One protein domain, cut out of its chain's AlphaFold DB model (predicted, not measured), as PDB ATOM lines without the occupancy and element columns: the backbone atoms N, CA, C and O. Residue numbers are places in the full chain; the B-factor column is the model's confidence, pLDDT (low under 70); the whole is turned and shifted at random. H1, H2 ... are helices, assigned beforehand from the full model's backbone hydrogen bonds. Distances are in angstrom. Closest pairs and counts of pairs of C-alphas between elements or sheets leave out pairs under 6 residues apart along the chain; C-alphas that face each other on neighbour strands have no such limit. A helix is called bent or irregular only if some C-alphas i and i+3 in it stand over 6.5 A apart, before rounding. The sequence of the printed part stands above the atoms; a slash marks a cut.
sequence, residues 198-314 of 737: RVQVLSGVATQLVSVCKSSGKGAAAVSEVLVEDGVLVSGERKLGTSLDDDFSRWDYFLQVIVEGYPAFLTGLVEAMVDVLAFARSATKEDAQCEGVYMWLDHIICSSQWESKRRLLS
ATOM      1  N   ARG A 198      41.901   4.694   1.261       59.72
ATOM      2  CA  ARG A 198      40.531   5.192   1.486       59.72
ATOM      3  C   ARG A 198      40.022   6.088   0.349       59.72
ATOM      4  O   ARG A 198      38.893   5.924  -0.096       59.72
ATOM      5  N   VAL A 199      40.871   6.977  -0.176       63.12
ATOM      6  CA  VAL A 199      40.535   7.837  -1.332       63.12
ATOM      7  C   VAL A 199      40.277   7.001  -2.591       63.12
ATOM      8  O   VAL A 199      39.364   7.293  -3.357       63.12
ATOM      9  N   GLN A 200      41.042   5.922  -2.775       65.69
ATOM     10  CA  GLN A 200      40.914   5.029  -3.928       65.69
ATOM     11  C   GLN A 200      39.606   4.218  -3.893       65.69
ATOM     12  O   GLN A 200      38.964   4.056  -4.928       65.69
ATOM     13  N   VAL A 201      39.177   3.776  -2.704       71.75
ATOM     14  CA  VAL A 201      37.880   3.101  -2.498       71.75
ATOM     15  C   VAL A 201      36.713   4.070  -2.720       71.75
ATOM     16  O   VAL A 201      35.805   3.756  -3.485       71.75
ATOM     17  N   LEU A 202      36.765   5.277  -2.141       74.75
ATOM     18  CA  LEU A 202      35.722   6.300  -2.316       74.75
ATOM     19  C   LEU A 202      35.560   6.726  -3.782       74.75
ATOM     20  O   LEU A 202      34.439   6.830  -4.268       74.75
ATOM     21  N   SER A 203      36.663   6.912  -4.511       74.69
ATOM     22  CA  SER A 203      36.627   7.244  -5.942       74.69
ATOM     23  C   SER A 203      36.041   6.103  -6.792       74.69
ATOM     24  O   SER A 203      35.263   6.355  -7.718       74.69
ATOM     25  N   GLY A 204      36.344   4.845  -6.447       77.88
ATOM     26  CA  GLY A 204      35.767   3.671  -7.104       77.88
ATOM     27  C   GLY A 204      34.249   3.588  -6.927       77.88
ATOM     28  O   GLY A 204      33.525   3.430  -7.910       77.88
ATOM     29  N   VAL A 205      33.759   3.778  -5.698       82.62
ATOM     30  CA  VAL A 205      32.316   3.768  -5.398       82.62
ATOM     31  C   VAL A 205      31.603   4.977  -6.008       82.62
ATOM     32  O   VAL A 205      30.527   4.819  -6.580       82.62
ATOM     33  N   ALA A 206      32.213   6.166  -5.989       83.00
ATOM     34  CA  ALA A 206      31.662   7.348  -6.655       83.00
ATOM     35  C   ALA A 206      31.476   7.108  -8.163       83.00
ATOM     36  O   ALA A 206      30.440   7.449  -8.728       83.00
ATOM     37  N   THR A 207      32.433   6.438  -8.812       82.38
ATOM     38  CA  THR A 207      32.336   6.088 -10.238       82.38
ATOM     39  C   THR A 207      31.211   5.077 -10.506       82.38
ATOM     40  O   THR A 207      30.499   5.194 -11.506       82.38
ATOM     41  N   GLN A 208      31.002   4.110  -9.606       82.88
ATOM     42  CA  GLN A 208      29.869   3.180  -9.689       82.88
ATOM     43  C   GLN A 208      28.531   3.910  -9.527       82.88
ATOM     44  O   GLN A 208      27.629   3.695 -10.333       82.88
ATOM     45  N   LEU A 209      28.415   4.832  -8.566       83.38
ATOM     46  CA  LEU A 209      27.207   5.642  -8.387       83.38
ATOM     47  C   LEU A 209      26.936   6.554  -9.582       83.38
ATOM     48  O   LEU A 209      25.788   6.691  -9.984       83.38
ATOM     49  N   VAL A 210      27.967   7.097 -10.233       84.75
ATOM     50  CA  VAL A 210      27.806   7.822 -11.503       84.75
ATOM     51  C   VAL A 210      27.220   6.912 -12.588       84.75
ATOM     52  O   VAL A 210      26.372   7.356 -13.364       84.75
ATOM     53  N   SER A 211      27.619   5.638 -12.641       81.56
ATOM     54  CA  SER A 211      27.006   4.657 -13.547       81.56
ATOM     55  C   SER A 211      25.543   4.378 -13.190       81.56
ATOM     56  O   SER A 211      24.715   4.264 -14.092       81.56
ATOM     57  N   VAL A 212      25.202   4.317 -11.898       81.75
ATOM     58  CA  VAL A 212      23.815   4.160 -11.422       81.75
ATOM     59  C   VAL A 212      22.977   5.390 -11.788       81.75
ATOM     60  O   VAL A 212      21.906   5.238 -12.374       81.75
ATOM     61  N   CYS A 213      23.490   6.605 -11.577       80.88
ATOM     62  CA  CYS A 213      22.836   7.852 -11.983       80.88
ATOM     63  C   CYS A 213      22.571   7.913 -13.494       80.88
ATOM     64  O   CYS A 213      21.544   8.438 -13.911       80.88
ATOM     65  N   LYS A 214      23.470   7.355 -14.317       80.00
ATOM     66  CA  LYS A 214      23.329   7.308 -15.783       80.00
ATOM     67  C   LYS A 214      22.403   6.197 -16.283       80.00
ATOM     68  O   LYS A 214      21.963   6.264 -17.425       80.00
ATOM     69  N   SER A 215      22.120   5.185 -15.461       75.31
ATOM     70  CA  SER A 215      21.323   4.015 -15.863       75.31
ATOM     71  C   SER A 215      19.826   4.305 -16.020       75.31
ATOM     72  O   SER A 215      19.143   3.593 -16.749       75.31
ATOM     73  N   SER A 216      19.316   5.356 -15.371       72.94
ATOM     74  CA  SER A 216      17.904   5.743 -15.406       72.94
ATOM     75  C   SER A 216      17.758   7.261 -15.377       72.94
ATOM     76  O   SER A 216      18.495   7.943 -14.667       72.94
ATOM     77  N   GLY A 217      16.757   7.798 -16.083       66.38
ATOM     78  CA  GLY A 217      16.439   9.232 -16.065       66.38
ATOM     79  C   GLY A 217      16.052   9.770 -14.680       66.38
ATOM     80  O   GLY A 217      16.165  10.966 -14.442       66.38
ATOM     81  N   LYS A 218      15.658   8.889 -13.745       71.62
ATOM     82  CA  LYS A 218      15.404   9.216 -12.327       71.62
ATOM     83  C   LYS A 218      16.531   8.756 -11.389       71.62
ATOM     84  O   LYS A 218      16.374   8.798 -10.172       71.62
ATOM     85  N   GLY A 219      17.670   8.313 -11.932       77.00
ATOM     86  CA  GLY A 219      18.768   7.730 -11.159       77.00
ATOM     87  C   GLY A 219      19.409   8.709 -10.176       77.00
ATOM     88  O   GLY A 219      19.650   8.348  -9.031       77.00
ATOM     89  N   ALA A 220      19.624   9.963 -10.583       80.94
ATOM     90  CA  ALA A 220      20.187  10.982  -9.695       80.94
ATOM     91  C   ALA A 220      19.269  11.340  -8.519       80.94
ATOM     92  O   ALA A 220      19.764  11.493  -7.405       80.94
ATOM     93  N   ALA A 221      17.953  11.413  -8.743       80.44
ATOM     94  CA  ALA A 221      16.978  11.628  -7.675       80.44
ATOM     95  C   ALA A 221      16.963  10.438  -6.700       80.44
ATOM     96  O   ALA A 221      17.095  10.634  -5.498       80.44
ATOM     97  N   ALA A 222      16.935   9.204  -7.216       81.88
ATOM     98  CA  ALA A 222      16.948   7.993  -6.392       81.88
ATOM     99  C   ALA A 222      18.227   7.847  -5.543       81.88
ATOM    100  O   ALA A 222      18.151   7.457  -4.381       81.88
ATOM    101  N   VAL A 223      19.405   8.164  -6.098       84.50
ATOM    102  CA  VAL A 223      20.677   8.141  -5.349       84.50
ATOM    103  C   VAL A 223      20.720   9.255  -4.299       84.50
ATOM    104  O   VAL A 223      21.220   9.034  -3.200       84.50
ATOM    105  N   SER A 224      20.185  10.436  -4.619       86.38
ATOM    106  CA  SER A 224      20.116  11.573  -3.693       86.38
ATOM    107  C   SER A 224      19.201  11.292  -2.504       86.38
ATOM    108  O   SER A 224      19.586  11.540  -1.367       86.38
ATOM    109  N   GLU A 225      18.036  10.699  -2.758       82.44
ATOM    110  CA  GLU A 225      17.075  10.289  -1.734       82.44
ATOM    111  C   GLU A 225      17.698   9.254  -0.782       82.44
ATOM    112  O   GLU A 225      17.670   9.445   0.426       82.44
ATOM    113  N   VAL A 226      18.405   8.240  -1.303       83.62
ATOM    114  CA  VAL A 226      19.129   7.256  -0.471       83.62
ATOM    115  C   VAL A 226      20.221   7.909   0.390       83.62
ATOM    116  O   VAL A 226      20.408   7.524   1.540       83.62
ATOM    117  N   LEU A 227      20.953   8.904  -0.124       83.69
ATOM    118  CA  LEU A 227      22.014   9.579   0.640       83.69
ATOM    119  C   LEU A 227      21.481  10.422   1.810       83.69
ATOM    120  O   LEU A 227      22.185  10.582   2.814       83.69
ATOM    121  N   VAL A 228      20.265  10.958   1.676       82.00
ATOM    122  CA  VAL A 228      19.625  11.822   2.677       82.00
ATOM    123  C   VAL A 228      18.743  11.015   3.643       82.00
ATOM    124  O   VAL A 228      18.819  11.238   4.850       82.00
ATOM    125  N   GLU A 229      17.953  10.055   3.148       74.81
ATOM    126  CA  GLU A 229      17.009   9.254   3.947       74.81
ATOM    127  C   GLU A 229      17.682   8.119   4.729       74.81
ATOM    128  O   GLU A 229      17.379   7.935   5.907       74.81
ATOM    129  N   ASP A 230      18.643   7.396   4.135       72.75
ATOM    130  CA  ASP A 230      19.309   6.257   4.797       72.75
ATOM    131  C   ASP A 230      20.427   6.718   5.773       72.75
ATOM    132  O   ASP A 230      21.273   5.926   6.196       72.75
ATOM    133  N   GLY A 231      20.457   8.008   6.139       66.31
ATOM    134  CA  GLY A 231      21.337   8.562   7.176       66.31
ATOM    135  C   GLY A 231      22.832   8.559   6.832       66.31
ATOM    136  O   GLY A 231      23.679   8.513   7.728       66.31
ATOM    137  N   VAL A 232      23.180   8.579   5.539       77.31
ATOM    138  CA  VAL A 232      24.579   8.522   5.072       77.31
ATOM    139  C   VAL A 232      25.295   9.859   5.272       77.31
ATOM    140  O   VAL A 232      26.444   9.878   5.718       77.31
ATOM    141  N   LEU A 233      24.624  10.968   4.943       79.81
ATOM    142  CA  LEU A 233      25.165  12.325   5.103       79.81
ATOM    143  C   LEU A 233      24.955  12.886   6.513       79.81
ATOM    144  O   LEU A 233      25.784  13.654   6.998       79.81
ATOM    145  N   VAL A 234      23.869  12.490   7.174       77.38
ATOM    146  CA  VAL A 234      23.538  12.891   8.544       77.38
ATOM    147  C   VAL A 234      23.247  11.629   9.342       77.38
ATOM    148  O   VAL A 234      22.258  10.949   9.087       77.38
ATOM    149  N   SER A 235      24.114  11.300  10.299       70.69
ATOM    150  CA  SER A 235      23.933  10.111  11.134       70.69
ATOM    151  C   SER A 235      22.669  10.227  11.995       70.69
ATOM    152  O   SER A 235      22.454  11.247  12.651       70.69
ATOM    153  N   GLY A 236      21.870   9.158  12.056       62.53
ATOM    154  CA  GLY A 236      20.656   9.097  12.880       62.53
ATOM    155  C   GLY A 236      20.895   9.167  14.397       62.53
ATOM    156  O   GLY A 236      19.948   9.376  15.148       62.53
ATOM    157  N   GLU A 237      22.141   9.033  14.869       61.44
ATOM    158  CA  GLU A 237      22.508   9.157  16.292       61.44
ATOM    159  C   GLU A 237      22.929  10.590  16.696       61.44
ATOM    160  O   GLU A 237      23.387  10.822  17.821       61.44
ATOM    161  N   ARG A 238      22.796  11.570  15.788       71.31
ATOM    162  CA  ARG A 238      23.185  12.969  16.016       71.31
ATOM    163  C   ARG A 238      22.332  13.626  17.108       71.31
ATOM    164  O   ARG A 238      21.119  13.446  17.176       71.31
ATOM    165  N   LYS A 239      22.971  14.454  17.943       71.75
ATOM    166  CA  LYS A 239      22.294  15.327  18.916       71.75
ATOM    167  C   LYS A 239      22.193  16.750  18.366       71.75
ATOM    168  O   LYS A 239      23.079  17.190  17.639       71.75
ATOM    169  N   LEU A 240      21.136  17.469  18.739       73.06
ATOM    170  CA  LEU A 240      20.930  18.860  18.325       73.06
ATOM    171  C   LEU A 240      22.138  19.737  18.724       73.06
ATOM    172  O   LEU A 240      22.636  19.625  19.848       73.06
ATOM    173  N   GLY A 241      22.615  20.586  17.812       69.31
ATOM    174  CA  GLY A 241      23.721  21.526  18.038       69.31
ATOM    175  C   GLY A 241      25.149  20.972  17.889       69.31
ATOM    176  O   GLY A 241      26.105  21.700  18.160       69.31
ATOM    177  N   THR A 242      25.350  19.715  17.470       79.44
ATOM    178  CA  THR A 242      26.705  19.181  17.198       79.44
ATOM    179  C   THR A 242      27.214  19.587  15.807       79.44
ATOM    180  O   THR A 242      26.476  19.440  14.831       79.44
ATOM    181  N   SER A 243      28.471  20.038  15.687       77.88
ATOM    182  CA  SER A 243      29.070  20.400  14.385       77.88
ATOM    183  C   SER A 243      29.184  19.198  13.431       77.88
ATOM    184  O   SER A 243      29.381  18.072  13.884       77.88
ATOM    185  N   LEU A 244      29.084  19.457  12.121       81.81
ATOM    186  CA  LEU A 244      29.247  18.485  11.029       81.81
ATOM    187  C   LEU A 244      30.584  18.634  10.271       81.81
ATOM    188  O   LEU A 244      30.772  18.004   9.234       81.81
ATOM    189  N   ASP A 245      31.541  19.416  10.780       78.94
ATOM    190  CA  ASP A 245      32.813  19.698  10.083       78.94
ATOM    191  C   ASP A 245      33.620  18.436   9.704       78.94
ATOM    192  O   ASP A 245      34.242  18.367   8.634       78.94
ATOM    193  N   ASP A 246      33.585  17.408  10.557       77.00
ATOM    194  CA  ASP A 246      34.237  16.118  10.303       77.00
ATOM    195  C   ASP A 246      33.520  15.316   9.198       77.00
ATOM    196  O   ASP A 246      34.174  14.639   8.395       77.00
ATOM    197  N   ASP A 247      32.191  15.422   9.111       79.94
ATOM    198  CA  ASP A 247      31.375  14.773   8.081       79.94
ATOM    199  C   ASP A 247      31.505  15.483   6.729       79.94
ATOM    200  O   ASP A 247      31.658  14.814   5.701       79.94
ATOM    201  N   PHE A 248      31.566  16.819   6.722       83.88
ATOM    202  CA  PHE A 248      31.895  17.612   5.533       83.88
ATOM    203  C   PHE A 248      33.245  17.179   4.959       83.88
ATOM    204  O   PHE A 248      33.345  16.774   3.800       83.88
ATOM    205  N   SER A 249      34.272  17.120   5.811       80.31
ATOM    206  CA  SER A 249      35.623  16.695   5.423       80.31
ATOM    207  C   SER A 249      35.679  15.251   4.906       80.31
ATOM    208  O   SER A 249      36.543  14.907   4.092       80.31
ATOM    209  N   ARG A 250      34.776  14.384   5.377       81.56
ATOM    210  CA  ARG A 250      34.689  12.978   4.964       81.56
ATOM    211  C   ARG A 250      34.030  12.811   3.596       81.56
ATOM    212  O   ARG A 250      34.493  11.973   2.818       81.56
ATOM    213  N   TRP A 251      32.958  13.551   3.327       84.81
ATOM    214  CA  TRP A 251      32.080  13.304   2.180       84.81
ATOM    215  C   TRP A 251      32.218  14.322   1.042       84.81
ATOM    216  O   TRP A 251      31.880  13.972  -0.088       84.81
ATOM    217  N   ASP A 252      32.792  15.509   1.271       84.94
ATOM    218  CA  ASP A 252      32.936  16.556   0.243       84.94
ATOM    219  C   ASP A 252      33.639  16.042  -1.020       84.94
ATOM    220  O   ASP A 252      33.102  16.151  -2.121       84.94
ATOM    221  N   TYR A 253      34.804  15.400  -0.875       83.38
ATOM    222  CA  TYR A 253      35.542  14.853  -2.021       83.38
ATOM    223  C   TYR A 253      34.730  13.794  -2.779       83.38
ATOM    224  O   TYR A 253      34.735  13.751  -4.006       83.38
ATOM    225  N   PHE A 254      34.010  12.938  -2.052       84.94
ATOM    226  CA  PHE A 254      33.199  11.877  -2.641       84.94
ATOM    227  C   PHE A 254      32.032  12.444  -3.457       84.94
ATOM    228  O   PHE A 254      31.851  12.067  -4.615       84.94
ATOM    229  N   LEU A 255      31.283  13.389  -2.885       87.62
ATOM    230  CA  LEU A 255      30.161  14.037  -3.559       87.62
ATOM    231  C   LEU A 255      30.635  14.862  -4.761       87.62
ATOM    232  O   LEU A 255      30.019  14.798  -5.822       87.62
ATOM    233  N   GLN A 256      31.764  15.568  -4.649       85.25
ATOM    234  CA  GLN A 256      32.342  16.329  -5.761       85.25
ATOM    235  C   GLN A 256      32.716  15.434  -6.951       85.25
ATOM    236  O   GLN A 256      32.451  15.814  -8.091       85.25
ATOM    237  N   VAL A 257      33.252  14.230  -6.713       84.94
ATOM    238  CA  VAL A 257      33.547  13.259  -7.785       84.94
ATOM    239  C   VAL A 257      32.265  12.789  -8.486       84.94
ATOM    240  O   VAL A 257      32.252  12.644  -9.711       84.94
ATOM    241  N   ILE A 258      31.162  12.597  -7.751       85.69
ATOM    242  CA  ILE A 258      29.865  12.238  -8.354       85.69
ATOM    243  C   ILE A 258      29.332  13.398  -9.204       85.69
ATOM    244  O   ILE A 258      28.921  13.180 -10.344       85.69
ATOM    245  N   VAL A 259      29.398  14.629  -8.689       85.38
ATOM    246  CA  VAL A 259      28.980  15.842  -9.412       85.38
ATOM    247  C   VAL A 259      29.818  16.057 -10.676       85.38
ATOM    248  O   VAL A 259      29.283  16.449 -11.709       85.38
ATOM    249  N   GLU A 260      31.116  15.763 -10.644       84.50
ATOM    250  CA  GLU A 260      31.969  15.811 -11.838       84.50
ATOM    251  C   GLU A 260      31.576  14.772 -12.888       84.50
ATOM    252  O   GLU A 260      31.561  15.073 -14.082       84.50
ATOM    253  N   GLY A 261      31.233  13.557 -12.460       78.94
ATOM    254  CA  GLY A 261      30.829  12.481 -13.362       78.94
ATOM    255  C   GLY A 261      29.401  12.610 -13.908       78.94
ATOM    256  O   GLY A 261      29.116  12.085 -14.995       78.94
ATOM    257  N   TYR A 262      28.513  13.278 -13.166       82.69
ATOM    258  CA  TYR A 262      27.116  13.519 -13.522       82.69
ATOM    259  C   TYR A 262      26.588  14.824 -12.878       82.69
ATOM    260  O   TYR A 262      26.039  14.793 -11.775       82.69
ATOM    261  N   PRO A 263      26.700  15.980 -13.561       80.88
ATOM    262  CA  PRO A 263      26.424  17.292 -12.958       80.88
ATOM    263  C   PRO A 263      24.992  17.504 -12.444       80.88
ATOM    264  O   PRO A 263      24.801  18.215 -11.459       80.88
ATOM    265  N   ALA A 264      23.994  16.846 -13.045       78.69
ATOM    266  CA  ALA A 264      22.593  16.937 -12.616       78.69
ATOM    267  C   ALA A 264      22.328  16.285 -11.241       78.69
ATOM    268  O   ALA A 264      21.269  16.488 -10.653       78.69
ATOM    269  N   PHE A 265      23.295  15.529 -10.703       84.75
ATOM    270  CA  PHE A 265      23.231  14.979  -9.350       84.75
ATOM    271  C   PHE A 265      23.160  16.071  -8.277       84.75
ATOM    272  O   PHE A 265      22.410  15.918  -7.322       84.75
ATOM    273  N   LEU A 266      23.881  17.187  -8.443       84.06
ATOM    274  CA  LEU A 266      23.898  18.254  -7.436       84.06
ATOM    275  C   LEU A 266      22.512  18.895  -7.262       84.06
ATOM    276  O   LEU A 266      22.102  19.176  -6.139       84.06
ATOM    277  N   THR A 267      21.780  19.082  -8.362       81.25
ATOM    278  CA  THR A 267      20.407  19.602  -8.344       81.25
ATOM    279  C   THR A 267      19.461  18.626  -7.648       81.25
ATOM    280  O   THR A 267      18.738  19.038  -6.749       81.25
ATOM    281  N   GLY A 268      19.535  17.331  -7.982       81.12
ATOM    282  CA  GLY A 268      18.728  16.300  -7.317       81.12
ATOM    283  C   GLY A 268      19.038  16.147  -5.823       81.12
ATOM    284  O   GLY A 268      18.130  15.895  -5.034       81.12
ATOM    285  N   LEU A 269      20.296  16.352  -5.416       85.06
ATOM    286  CA  LEU A 269      20.705  16.312  -4.010       85.06
ATOM    287  C   LEU A 269      20.134  17.487  -3.214       85.06
ATOM    288  O   LEU A 269      19.608  17.285  -2.122       85.06
ATOM    289  N   VAL A 270      20.202  18.700  -3.768       84.12
ATOM    290  CA  VAL A 270      19.631  19.895  -3.131       84.12
ATOM    291  C   VAL A 270      18.106  19.809  -3.062       84.12
ATOM    292  O   VAL A 270      17.544  20.141  -2.024       84.12
ATOM    293  N   GLU A 271      17.437  19.320  -4.109       79.19
ATOM    294  CA  GLU A 271      15.985  19.088  -4.091       79.19
ATOM    295  C   GLU A 271      15.588  18.091  -2.992       79.19
ATOM    296  O   GLU A 271      14.719  18.405  -2.184       79.19
ATOM    297  N   ALA A 272      16.288  16.957  -2.871       81.25
ATOM    298  CA  ALA A 272      16.027  15.980  -1.809       81.25
ATOM    299  C   ALA A 272      16.235  16.563  -0.396       81.25
ATOM    300  O   ALA A 272      15.437  16.310   0.506       81.25
ATOM    301  N   MET A 273      17.281  17.375  -0.188       83.44
ATOM    302  CA  MET A 273      17.522  18.058   1.092       83.44
ATOM    303  C   MET A 273      16.422  19.080   1.420       83.44
ATOM    304  O   MET A 273      15.956  19.142   2.559       83.44
ATOM    305  N   VAL A 274      15.986  19.868   0.433       77.31
ATOM    306  CA  VAL A 274      14.910  20.857   0.595       77.31
ATOM    307  C   VAL A 274      13.568  20.175   0.858       77.31
ATOM    308  O   VAL A 274      12.821  20.648   1.713       77.31
ATOM    309  N   ASP A 275      13.274  19.054   0.199       75.75
ATOM    310  CA  ASP A 275      12.053  18.284   0.436       75.75
ATOM    311  C   ASP A 275      11.994  17.763   1.879       75.75
ATOM    312  O   ASP A 275      10.978  17.949   2.552       75.75
ATOM    313  N   VAL A 276      13.093  17.214   2.415       74.88
ATOM    314  CA  VAL A 276      13.151  16.801   3.831       74.88
ATOM    315  C   VAL A 276      12.835  17.974   4.764       74.88
ATOM    316  O   VAL A 276      11.999  17.839   5.659       74.88
ATOM    317  N   LEU A 277      13.412  19.155   4.518       72.19
ATOM    318  CA  LEU A 277      13.137  20.361   5.310       72.19
ATOM    319  C   LEU A 277      11.690  20.872   5.145       72.19
ATOM    320  O   LEU A 277      11.079  21.343   6.108       72.19
ATOM    321  N   ALA A 278      11.115  20.773   3.945       65.19
ATOM    322  CA  ALA A 278       9.769  21.251   3.642       65.19
ATOM    323  C   ALA A 278       8.667  20.348   4.225       65.19
ATOM    324  O   ALA A 278       7.642  20.852   4.704       65.19
ATOM    325  N   PHE A 279       8.867  19.026   4.211       57.03
ATOM    326  CA  PHE A 279       7.902  18.037   4.707       57.03
ATOM    327  C   PHE A 279       8.043  17.734   6.209       57.03
ATOM    328  O   PHE A 279       7.083  17.257   6.819       57.03
ATOM    329  N   ALA A 280       9.149  18.128   6.854       56.38
ATOM    330  CA  ALA A 280       9.331  18.053   8.310       56.38
ATOM    331  C   ALA A 280       8.382  18.956   9.133       56.38
ATOM    332  O   ALA A 280       8.349  18.868  10.359       56.38
ATOM    333  N   ARG A 281       7.530  19.770   8.485       50.50
ATOM    334  CA  ARG A 281       6.509  20.650   9.103       50.50
ATOM    335  C   ARG A 281       5.549  19.962  10.092       50.50
ATOM    336  O   ARG A 281       4.845  20.663  10.818       50.50
ATOM    337  N   SER A 282       5.491  18.628  10.110       45.97
ATOM    338  CA  SER A 282       4.639  17.830  11.005       45.97
ATOM    339  C   SER A 282       5.367  17.222  12.214       45.97
ATOM    340  O   SER A 282       4.690  16.695  13.099       45.97
ATOM    341  N   ALA A 283       6.701  17.251  12.269       41.50
ATOM    342  CA  ALA A 283       7.464  16.709  13.389       41.50
ATOM    343  C   ALA A 283       7.799  17.822  14.396       41.50
ATOM    344  O   ALA A 283       7.991  18.983  14.040       41.50
ATOM    345  N   THR A 284       7.795  17.480  15.682       45.53
ATOM    346  CA  THR A 284       8.114  18.371  16.806       45.53
ATOM    347  C   THR A 284       9.405  19.161  16.564       45.53
ATOM    348  O   THR A 284      10.352  18.610  16.019       45.53
ATOM    349  N   LYS A 285       9.442  20.430  17.004       50.25
ATOM    350  CA  LYS A 285      10.477  21.473  16.776       50.25
ATOM    351  C   LYS A 285      11.947  21.128  17.125       50.25
ATOM    352  O   LYS A 285      12.787  22.019  17.100       50.25
ATOM    353  N   GLU A 286      12.275  19.880  17.434       54.12
ATOM    354  CA  GLU A 286      13.592  19.416  17.880       54.12
ATOM    355  C   GLU A 286      14.031  18.169  17.093       54.12
ATOM    356  O   GLU A 286      14.234  17.099  17.661       54.12
ATOM    357  N   ASP A 287      14.151  18.288  15.768       69.50
ATOM    358  CA  ASP A 287      14.663  17.207  14.920       69.50
ATOM    359  C   ASP A 287      16.140  17.445  14.549       69.50
ATOM    360  O   ASP A 287      16.479  18.323  13.749       69.50
ATOM    361  N   ALA A 288      17.031  16.650  15.150       73.81
ATOM    362  CA  ALA A 288      18.473  16.708  14.913       73.81
ATOM    363  C   ALA A 288      18.859  16.309  13.475       73.81
ATOM    364  O   ALA A 288      19.938  16.694  13.011       73.81
ATOM    365  N   GLN A 289      17.999  15.570  12.763       75.19
ATOM    366  CA  GLN A 289      18.211  15.210  11.363       75.19
ATOM    367  C   GLN A 289      17.962  16.417  10.453       75.19
ATOM    368  O   GLN A 289      18.804  16.732   9.612       75.19
ATOM    369  N   CYS A 290      16.870  17.155  10.677       76.00
ATOM    370  CA  CYS A 290      16.550  18.372   9.927       76.00
ATOM    371  C   CYS A 290      17.614  19.465  10.103       76.00
ATOM    372  O   CYS A 290      18.029  20.085   9.125       76.00
ATOM    373  N   GLU A 291      18.113  19.671  11.327       80.56
ATOM    374  CA  GLU A 291      19.224  20.604  11.574       80.56
ATOM    375  C   GLU A 291      20.494  20.175  10.816       80.56
ATOM    376  O   GLU A 291      21.164  21.006  10.207       80.56
ATOM    377  N   GLY A 292      20.807  18.875  10.784       80.12
ATOM    378  CA  GLY A 292      21.960  18.365  10.039       80.12
ATOM    379  C   GLY A 292      21.832  18.545   8.521       80.12
ATOM    380  O   GLY A 292      22.804  18.911   7.863       80.12
ATOM    381  N   VAL A 293      20.632  18.344   7.965       83.19
ATOM    382  CA  VAL A 293      20.347  18.577   6.537       83.19
ATOM    383  C   VAL A 293      20.460  20.063   6.193       83.19
ATOM    384  O   VAL A 293      21.056  20.408   5.173       83.19
ATOM    385  N   TYR A 294      19.973  20.950   7.067       82.44
ATOM    386  CA  TYR A 294      20.146  22.397   6.916       82.44
ATOM    387  C   TYR A 294      21.627  22.800   6.912       82.44
ATOM    388  O   TYR A 294      22.053  23.546   6.036       82.44
ATOM    389  N   MET A 295      22.432  22.264   7.835       82.81
ATOM    390  CA  MET A 295      23.872  22.541   7.893       82.81
ATOM    391  C   MET A 295      24.622  22.048   6.641       82.81
ATOM    392  O   MET A 295      25.539  22.721   6.178       82.81
ATOM    393  N   TRP A 296      24.229  20.909   6.061       86.62
ATOM    394  CA  TRP A 296      24.764  20.446   4.772       86.62
ATOM    395  C   TRP A 296      24.379  21.366   3.613       86.62
ATOM    396  O   TRP A 296      25.220  21.668   2.764       86.62
ATOM    397  N   LEU A 297      23.126  21.821   3.582       84.44
ATOM    398  CA  LEU A 297      22.636  22.742   2.564       84.44
ATOM    399  C   LEU A 297      23.374  24.087   2.651       84.44
ATOM    400  O   LEU A 297      23.867  24.577   1.637       84.44
ATOM    401  N   ASP A 298      23.545  24.630   3.859       82.50
ATOM    402  CA  ASP A 298      24.334  25.839   4.107       82.50
ATOM    403  C   ASP A 298      25.810  25.652   3.717       82.50
ATOM    404  O   ASP A 298      26.363  26.479   2.995       82.50
ATOM    405  N   HIS A 299      26.443  24.524   4.065       85.94
ATOM    406  CA  HIS A 299      27.825  24.228   3.657       85.94
ATOM    407  C   HIS A 299      27.986  24.177   2.130       85.94
ATOM    408  O   HIS A 299      28.905  24.793   1.588       85.94
ATOM    409  N   ILE A 300      27.076  23.516   1.407       84.31
ATOM    410  CA  ILE A 300      27.104  23.461  -0.066       84.31
ATOM    411  C   ILE A 300      26.920  24.864  -0.673       84.31
ATOM    412  O   ILE A 300      27.559  25.186  -1.681       84.31
ATOM    413  N   ILE A 301      26.081  25.711  -0.064       79.69
ATOM    414  CA  ILE A 301      25.772  27.068  -0.541       79.69
ATOM    415  C   ILE A 301      26.882  28.069  -0.208       79.69
ATOM    416  O   ILE A 301      27.150  28.941  -1.035       79.69
ATOM    417  N   CYS A 302      27.529  27.962   0.951       77.75
ATOM    418  CA  CYS A 302      28.408  28.995   1.504       77.75
ATOM    419  C   CYS A 302      29.904  28.635   1.436       77.75
ATOM    420  O   CYS A 302      30.746  29.532   1.370       77.75
ATOM    421  N   SER A 303      30.269  27.349   1.376       81.50
ATOM    422  CA  SER A 303      31.672  26.912   1.389       81.50
ATOM    423  C   SER A 303      32.395  27.167   0.065       81.50
ATOM    424  O   SER A 303      31.914  26.826  -1.021       81.50
ATOM    425  N   SER A 304      33.613  27.713   0.137       75.81
ATOM    426  CA  SER A 304      34.477  27.965  -1.027       75.81
ATOM    427  C   SER A 304      34.832  26.691  -1.803       75.81
ATOM    428  O   SER A 304      35.050  26.749  -3.011       75.81
ATOM    429  N   GLN A 305      34.795  25.518  -1.157       76.31
ATOM    430  CA  GLN A 305      35.043  24.227  -1.816       76.31
ATOM    431  C   GLN A 305      34.013  23.919  -2.915       76.31
ATOM    432  O   GLN A 305      34.342  23.309  -3.932       76.31
ATOM    433  N   TRP A 306      32.777  24.399  -2.750       79.25
ATOM    434  CA  TRP A 306      31.663  24.148  -3.665       79.25
ATOM    435  C   TRP A 306      31.460  25.259  -4.708       79.25
ATOM    436  O   TRP A 306      30.640  25.117  -5.614       79.25
ATOM    437  N   GLU A 307      32.223  26.356  -4.638       75.38
ATOM    438  CA  GLU A 307      32.045  27.563  -5.468       75.38
ATOM    439  C   GLU A 307      32.064  27.276  -6.977       75.38
ATOM    440  O   GLU A 307      31.230  27.778  -7.733       75.38
ATOM    441  N   SER A 308      32.964  26.396  -7.423       72.56
ATOM    442  CA  SER A 308      33.077  26.023  -8.840       72.56
ATOM    443  C   SER A 308      31.908  25.165  -9.347       72.56
ATOM    444  O   SER A 308      31.602  25.199 -10.540       72.56
ATOM    445  N   LYS A 309      31.240  24.418  -8.457       68.88
ATOM    446  CA  LYS A 309      30.141  23.489  -8.781       68.88
ATOM    447  C   LYS A 309      28.755  24.127  -8.604       68.88
ATOM    448  O   LYS A 309      27.813  23.723  -9.282       68.88
ATOM    449  N   ARG A 310      28.647  25.180  -7.780       67.62
ATOM    450  CA  ARG A 310      27.423  25.967  -7.520       67.62
ATOM    451  C   ARG A 310      26.840  26.682  -8.742       67.62
ATOM    452  O   ARG A 310      25.668  27.033  -8.717       67.62
ATOM    453  N   ARG A 311      27.598  26.856  -9.834       60.59
ATOM    454  CA  ARG A 311      27.091  27.461 -11.088       60.59
ATOM    455  C   ARG A 311      25.892  26.719 -11.693       60.59
ATOM    456  O   ARG A 311      25.192  27.290 -12.519       60.59
ATOM    457  N   LEU A 312      25.692  25.460 -11.306       54.72
ATOM    458  CA  LEU A 312      24.608  24.592 -11.769       54.72
ATOM    459  C   LEU A 312      23.387  24.590 -10.833       54.72
ATOM    460  O   LEU A 312      22.391  23.935 -11.130       54.72
ATOM    461  N   LEU A 313      23.461  25.295  -9.702       60.50
ATOM    462  CA  LEU A 313      22.380  25.421  -8.730       60.50
ATOM    463  C   LEU A 313      21.692  26.780  -8.873       60.50
ATOM    464  O   LEU A 313      22.342  27.814  -9.027       60.50
ATOM    465  N   SER A 314      20.365  26.793  -8.745       61.41
ATOM    466  CA  SER A 314      19.622  28.039  -8.558       61.41
ATOM    467  C   SER A 314      19.865  28.555  -7.139       61.41
ATOM    468  O   SER A 314      19.244  28.098  -6.179       61.41
TER     469      SER A 314
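This is residues 198 to 314 of the 737 residues of the protein "ATP-NAD kinase-like domain-containing protein" of Aspergillus transmontanensis (UniProt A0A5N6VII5). H4, the longest helix, is crossed by H2 on one side and folds back through a tight link into H5, making a helical hairpin. H1 stands across one end of this group and also packs on the last part of H3, while the long link of residues 230 to 244 leads from H2 to the start of H3. The 117 printed residues hold five named helices in the order H1, H2, H3, H4, H5 and no named strand; the class is all helix, with the helices mostly crossed in their packing. The whole is compact, with a radius of gyration of the C-alphas of 14.0 A and spans of 38 by 29 by 26 A.

H4, residues 264 to 282, is 29.7 A from first to last C-alpha and ends with C-alpha 282 at (4.639, 17.830, 11.005); it is irregular, with C-alphas 279 and 282 7.1 A apart. H5 is residues 288 to 302, and its C-alpha 302 is at (28.408, 28.995, 1.504). H2 is residues 219 to 229. H1, residues 198 to 215, is 25.9 A long and begins with C-alpha 198 at (40.531, 5.192, 1.486). H3, residues 245 to 261, is 24.6 A long; it is irregular, with C-alphas 250 and 253 7.3 A apart, and has a kink of 38 degrees near residue 252.

H4 and H5 form a helical hairpin and touch, closest at the C-alphas of Leu 277 and Cys 290, 6.1 A apart. They run opposite ways at a steep tilt of 38 degrees, only just past shallow. H2 touches H4, closest at the C-alphas of Ser 224 and Leu 269, 4.8 A apart, running the same way at a steep tilt of 42 degrees. H1 touches H2 with residues 209 to 214 alone, closest at the C-alphas of Cys 213 and Gly 219, 4.2 A apart, opposite ways at a steep tilt of 52 degrees. H1 touches H3 with residues 202 to 210 alone, closest at the C-alphas of Ala 206 and Ile 258, 5.5 A apart, the same way at a steep tilt of 46 degrees. H3 and H4 only just touch, and only at the corner, with 3 pairs of C-alphas within 8 A; the closest are those of Val 259 and Phe 265, 5.8 A apart. H3 and H5 are close but not clearly touching, with the C-alphas of Phe 248 and Trp 296 7.7 A apart. H1 and H5 are apart, and so are H2 and H3. In H1, H2 and H5 every O i to N i+4 pair is within hydrogen-bond range; H3 has 11 of 13 and H4 13 of 15.

The two C-alphas farthest apart are those of Gln 200 and Ser 282, at 41.3 A. The printed part has no cut. The link from H2 to H3 is long, with 15 residues. Mean pLDDT of the printed part is 75.8, and 24 residues are under 70, among them residues 278 to 287 and 309 to 314.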